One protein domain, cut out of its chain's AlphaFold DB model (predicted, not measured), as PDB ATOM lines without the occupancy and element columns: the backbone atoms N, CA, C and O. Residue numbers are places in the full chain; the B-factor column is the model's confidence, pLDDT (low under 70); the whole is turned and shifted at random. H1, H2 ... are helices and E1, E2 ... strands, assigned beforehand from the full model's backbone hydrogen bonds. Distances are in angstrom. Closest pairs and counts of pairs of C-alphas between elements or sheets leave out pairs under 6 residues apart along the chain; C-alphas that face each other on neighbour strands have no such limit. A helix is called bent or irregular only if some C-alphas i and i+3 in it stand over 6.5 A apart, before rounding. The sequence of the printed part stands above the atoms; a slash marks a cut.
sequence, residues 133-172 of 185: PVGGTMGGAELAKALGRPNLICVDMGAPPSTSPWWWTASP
ATOM      1  N   PRO A 133     -35.733  -1.285   5.961       87.81
ATOM      2  CA  PRO A 133     -35.647   0.136   6.316       87.81
ATOM      3  C   PRO A 133     -34.207   0.658   6.422       87.81
ATOM      4  O   PRO A 133     -33.920   1.809   6.083       87.81
ATOM      5  N   VAL A 134     -33.280  -0.192   6.869       89.12
ATOM      6  CA  VAL A 134     -31.854   0.139   6.939       89.12
ATOM      7  C   VAL A 134     -31.269   0.334   5.542       89.12
ATOM      8  O   VAL A 134     -30.584   1.329   5.321       89.12
ATOM      9  N   GLY A 135     -31.600  -0.526   4.577       88.94
ATOM     10  CA  GLY A 135     -31.194  -0.353   3.180       88.94
ATOM     11  C   GLY A 135     -31.660   0.982   2.591       88.94
ATOM     12  O   GLY A 135     -30.857   1.703   1.995       88.94
ATOM     13  N   GLY A 136     -32.915   1.368   2.839       88.94
ATOM     14  CA  GLY A 136     -33.437   2.680   2.437       88.94
ATOM     15  C   GLY A 136     -32.692   3.843   3.102       88.94
ATOM     16  O   GLY A 136     -32.342   4.828   2.452       88.94
ATOM     17  N   THR A 137     -32.364   3.692   4.386       89.75
ATOM     18  CA  THR A 137     -31.591   4.683   5.148       89.75
ATOM     19  C   THR A 137     -30.157   4.822   4.622       89.75
ATOM     20  O   THR A 137     -29.655   5.939   4.501       89.75
ATOM     21  N   MET A 138     -29.502   3.713   4.263       91.12
ATOM     22  CA  MET A 138     -28.157   3.710   3.673       91.12
ATOM     23  C   MET A 138     -28.147   4.356   2.284       91.12
ATOM     24  O   MET A 138     -27.275   5.175   1.997       91.12
ATOM     25  N   GLY A 139     -29.150   4.069   1.449       90.50
ATOM     26  CA  GLY A 139     -29.326   4.756   0.166       90.50
ATOM     27  C   GLY A 139     -29.549   6.261   0.342       90.50
ATOM     28  O   GLY A 139     -28.932   7.072  -0.350       90.50
ATOM     29  N   GLY A 140     -30.365   6.648   1.327       91.25
ATOM     30  CA  GLY A 140     -30.572   8.046   1.694       91.25
ATOM     31  C   GLY A 140     -29.297   8.741   2.165       91.25
ATOM     32  O   GLY A 140     -29.054   9.884   1.781       91.25
ATOM     33  N   ALA A 141     -28.448   8.054   2.932       90.25
ATOM     34  CA  ALA A 141     -27.153   8.572   3.366       90.25
ATOM     35  C   ALA A 141     -26.195   8.841   2.192       90.25
ATOM     36  O   ALA A 141     -25.528   9.877   2.177       90.25
ATOM     37  N   GLU A 142     -26.141   7.955   1.195       92.19
ATOM     38  CA  GLU A 142     -25.341   8.187  -0.018       92.19
ATOM     39  C   GLU A 142     -25.905   9.334  -0.868       92.19
ATOM     40  O   GLU A 142     -25.153  10.197  -1.329       92.19
ATOM     41  N   LEU A 143     -27.233   9.431  -0.988       93.25
ATOM     42  CA  LEU A 143     -27.884  10.562  -1.652       93.25
ATOM     43  C   LEU A 143     -27.588  11.894  -0.939       93.25
ATOM     44  O   LEU A 143     -27.334  12.907  -1.593       93.25
ATOM     45  N   ALA A 144     -27.561  11.893   0.397       93.69
ATOM     46  CA  ALA A 144     -27.207  13.046   1.225       93.69
ATOM     47  C   ALA A 144     -25.835  13.618   0.843       93.69
ATOM     48  O   ALA A 144     -25.682  14.831   0.663       93.69
ATOM     49  N   LYS A 145     -24.846  12.729   0.671       93.19
ATOM     50  CA  LYS A 145     -23.485  13.087   0.255       93.19
ATOM     51  C   LYS A 145     -23.474  13.659  -1.157       93.19
ATOM     52  O   LYS A 145     -22.906  14.728  -1.362       93.19
ATOM     53  N   ALA A 146     -24.138  12.987  -2.099       94.56
ATOM     54  CA  ALA A 146     -24.200  13.416  -3.497       94.56
ATOM     55  C   ALA A 146     -24.844  14.805  -3.663       94.56
ATOM     56  O   ALA A 146     -24.425  15.587  -4.513       94.56
ATOM     57  N   LEU A 147     -25.831  15.137  -2.824       94.81
ATOM     58  CA  LEU A 147     -26.531  16.424  -2.847       94.81
ATOM     59  C   LEU A 147     -25.879  17.508  -1.971       94.81
ATOM     60  O   LEU A 147     -26.388  18.628  -1.922       94.81
ATOM     61  N   GLY A 148     -24.810  17.188  -1.232       94.25
ATOM     62  CA  GLY A 148     -24.210  18.105  -0.258       94.25
ATOM     63  C   GLY A 148     -25.153  18.487   0.893       94.25
ATOM     64  O   GLY A 148     -25.022  19.566   1.470       94.25
ATOM     65  N   ARG A 149     -26.126  17.627   1.226       92.69
ATOM     66  CA  ARG A 149     -27.138  17.854   2.271       92.69
ATOM     67  C   ARG A 149     -26.897  16.892   3.436       92.69
ATOM     68  O   ARG A 149     -27.400  15.778   3.394       92.69
ATOM     69  N   PRO A 150     -26.170  17.291   4.495       86.38
ATOM     70  CA  PRO A 150     -25.748  16.363   5.550       86.38
ATOM     71  C   PRO A 150     -26.881  15.896   6.475       86.38
ATOM     72  O   PRO A 150     -26.696  14.935   7.214       86.38
ATOM     73  N   ASN A 151     -28.039  16.567   6.451       90.06
ATOM     74  CA  ASN A 151     -29.193  16.243   7.285       90.06
ATOM     75  C   ASN A 151     -30.377  15.880   6.382       90.06
ATOM     76  O   ASN A 151     -30.924  16.752   5.704       90.06
ATOM     77  N   LEU A 152     -30.766  14.607   6.390       86.31
ATOM     78  CA  LEU A 152     -31.940  14.086   5.693       86.31
ATOM     79  C   LEU A 152     -32.736  13.190   6.642       86.31
ATOM     80  O   LEU A 152     -32.162  12.526   7.501       86.31
ATOM     81  N   ILE A 153     -34.055  13.174   6.468       88.88
ATOM     82  CA  ILE A 153     -34.955  12.231   7.133       88.88
ATOM     83  C   ILE A 153     -35.495  11.309   6.044       88.88
ATOM     84  O   ILE A 153     -36.159  11.769   5.117       88.88
ATOM     85  N   CYS A 154     -35.187  10.018   6.148       82.94
ATOM     86  CA  CYS A 154     -35.731   8.997   5.264       82.94
ATOM     87  C   CYS A 154     -37.080   8.531   5.811       82.94
ATOM     88  O   CYS A 154     -37.169   8.084   6.955       82.94
ATOM     89  N   VAL A 155     -38.120   8.638   4.988       86.12
ATOM     90  CA  VAL A 155     -39.461   8.148   5.309       86.12
ATOM     91  C   VAL A 155     -39.822   7.097   4.273       86.12
ATOM     92  O   VAL A 155     -39.920   7.414   3.090       86.12
ATOM     93  N   ASP A 156     -39.988   5.858   4.725       81.00
ATOM     94  CA  ASP A 156     -40.489   4.756   3.908       81.00
ATOM     95  C   ASP A 156     -41.957   4.506   4.262       81.00
ATOM     96  O   ASP A 156     -42.286   4.182   5.408       81.00
ATOM     97  N   MET A 157     -42.840   4.725   3.288       81.06
ATOM     98  CA  MET A 157     -44.274   4.483   3.424       81.06
ATOM     99  C   MET A 157     -44.662   3.270   2.582       81.06
ATOM    100  O   MET A 157     -44.715   3.349   1.355       81.06
ATOM    101  N   GLY A 158     -44.980   2.167   3.258       67.75
ATOM    102  CA  GLY A 158     -45.562   0.970   2.656       67.75
ATOM    103  C   GLY A 158     -47.066   0.864   2.910       67.75
ATOM    104  O   GLY A 158     -47.610   1.508   3.808       67.75
ATOM    105  N   ALA A 159     -47.746   0.011   2.141       52.91
ATOM    106  CA  ALA A 159     -49.106  -0.391   2.478       52.91
ATOM    107  C   ALA A 159     -49.076  -1.217   3.777       52.91
ATOM    108  O   ALA A 159     -48.250  -2.128   3.895       52.91
ATOM    109  N   PRO A 160     -49.944  -0.929   4.756       53.19
ATOM    110  CA  PRO A 160     -49.965  -1.717   5.969       53.19
ATOM    111  C   PRO A 160     -50.432  -3.158   5.701       53.19
ATOM    112  O   PRO A 160     -51.229  -3.389   4.785       53.19
ATOM    113  N   PRO A 161     -50.028  -4.133   6.538       52.94
ATOM    114  CA  PRO A 161     -50.780  -5.376   6.676       52.94
ATOM    115  C   PRO A 161     -52.246  -5.036   6.980       52.94
ATOM    116  O   PRO A 161     -52.517  -4.044   7.660       52.94
ATOM    117  N   SER A 162     -53.198  -5.852   6.521       52.25
ATOM    118  CA  SER A 162     -54.651  -5.588   6.617       52.25
ATOM    119  C   SER A 162     -55.185  -5.284   8.029       52.25
ATOM    120  O   SER A 162     -56.335  -4.880   8.179       52.25
ATOM    121  N   THR A 163     -54.369  -5.462   9.066       48.69
ATOM    122  CA  THR A 163     -54.704  -5.323  10.481       48.69
ATOM    123  C   THR A 163     -54.228  -4.029  11.154       48.69
ATOM    124  O   THR A 163     -54.573  -3.828  12.316       48.69
ATOM    125  N   SER A 164     -53.480  -3.127  10.497       40.00
ATOM    126  CA  SER A 164     -52.981  -1.913  11.180       40.00
ATOM    127  C   SER A 164     -52.908  -0.661  10.291       40.00
ATOM    128  O   SER A 164     -52.013  -0.580   9.465       40.00
ATOM    129  N   PRO A 165     -53.735   0.380  10.485       42.66
ATOM    130  CA  PRO A 165     -53.744   1.564   9.611       42.66
ATOM    131  C   PRO A 165     -52.503   2.481   9.695       42.66
ATOM    132  O   PRO A 165     -52.448   3.472   8.974       42.66
ATOM    133  N   TRP A 166     -51.506   2.182  10.541       36.28
ATOM    134  CA  TRP A 166     -50.385   3.089  10.839       36.28
ATOM    135  C   TRP A 166     -49.055   2.346  11.064       36.28
ATOM    136  O   TRP A 166     -48.472   2.433  12.144       36.28
ATOM    137  N   TRP A 167     -48.560   1.590  10.078       38.25
ATOM    138  CA  TRP A 167     -47.168   1.118  10.128       38.25
ATOM    139  C   TRP A 167     -46.240   2.210   9.582       38.25
ATOM    140  O   TRP A 167     -46.156   2.419   8.376       38.25
ATOM    141  N   TRP A 168     -45.560   2.917  10.485       42.97
ATOM    142  CA  TRP A 168     -44.544   3.916  10.156       42.97
ATOM    143  C   TRP A 168     -43.172   3.403  10.587       42.97
ATOM    144  O   TRP A 168     -42.940   3.190  11.776       42.97
ATOM    145  N   THR A 169     -42.239   3.272   9.647       43.72
ATOM    146  CA  THR A 169     -40.816   3.077   9.957       43.72
ATOM    147  C   THR A 169     -40.062   4.355   9.612       43.72
ATOM    148  O   THR A 169     -39.600   4.546   8.492       43.72
ATOM    149  N   ALA A 170     -39.961   5.263  10.584       39.91
ATOM    150  CA  ALA A 170     -38.997   6.353  10.534       39.91
ATOM    151  C   ALA A 170     -37.694   5.857  11.172       39.91
ATOM    152  O   ALA A 170     -37.664   5.570  12.367       39.91
ATOM    153  N   SER A 171     -36.626   5.752  10.385       39.44
ATOM    154  CA  SER A 171     -35.283   5.490  10.906       39.44
ATOM    155  C   SER A 171     -34.570   6.829  11.106       39.44
ATOM    156  O   SER A 171     -34.147   7.436  10.118       39.44
ATOM    157  N   PRO A 172     -34.419   7.337  12.343       36.84
ATOM    158  CA  PRO A 172     -33.573   8.492  12.590       36.84
ATOM    159  C   PRO A 172     -32.108   8.065  12.449       36.84
ATOM    160  O   PRO A 172     -31.486   7.603  13.404       36.84
TER     161      PRO A 172
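Overview. This is residues 133 to 172 of the 185 residues of an uncharacterized protein of Streptomyces violaceusniger (UniProt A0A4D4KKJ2). A thin rod, with a small pairing of two short strands, E1 and E2, partway along it: on one side the chain makes a long loop, residues 157 to 168, out to one end and back, and on the other side H1 and the turn after it, residues 147 to 153, reach the other end. The first part of H1, residues 133 to 141, lies near both strands. The printed part has 40 residues, with one named helix and two named strands in the order H1, E1, E2; the class is mixed, helices and strands. The whole is loose, with a radius of gyration of the C-alphas of 12.4 A, and spans 40 by 15 by 12 A.

Along the chain. E1 is residues 154 to 156, 6.5 A from first to last C-alpha, and begins with C-alpha 154 at (-35.731, 8.997, 5.264). E2 is residues 169 to 171, 6.1 A long, and ends with C-alpha 171 at (-35.283, 5.490, 10.906). H1 is residues 133 to 146, 20.1 A long, from C-alpha 133 at (-35.647, 0.136, 6.316).

Arrangement. E1 and E2 are neighbours that meet only at a point, where the C-alphas of Val 155 and Ala 170 face each other at 5.5 A. The closest C-alphas of H1 and E1 are those of Thr 137 and Cys 154, 6.0 A apart. The closest C-alphas of H1 and E2 are those of Thr 137 and Ser 171, 6.9 A apart. In H1, which is not bent, every O i to N i+4 pair is within hydrogen-bond range.

Size, cuts and confidence. The two C-alphas farthest apart are those of Gly 148 and Thr 163, at 39.9 A. The printed part has no cut. The link from H1 to E1 is short, with 7 residues, and that from E1 to E2 is long, with 12. Mean pLDDT of the printed part is 73.2, and residues 158 to 172 are under 70.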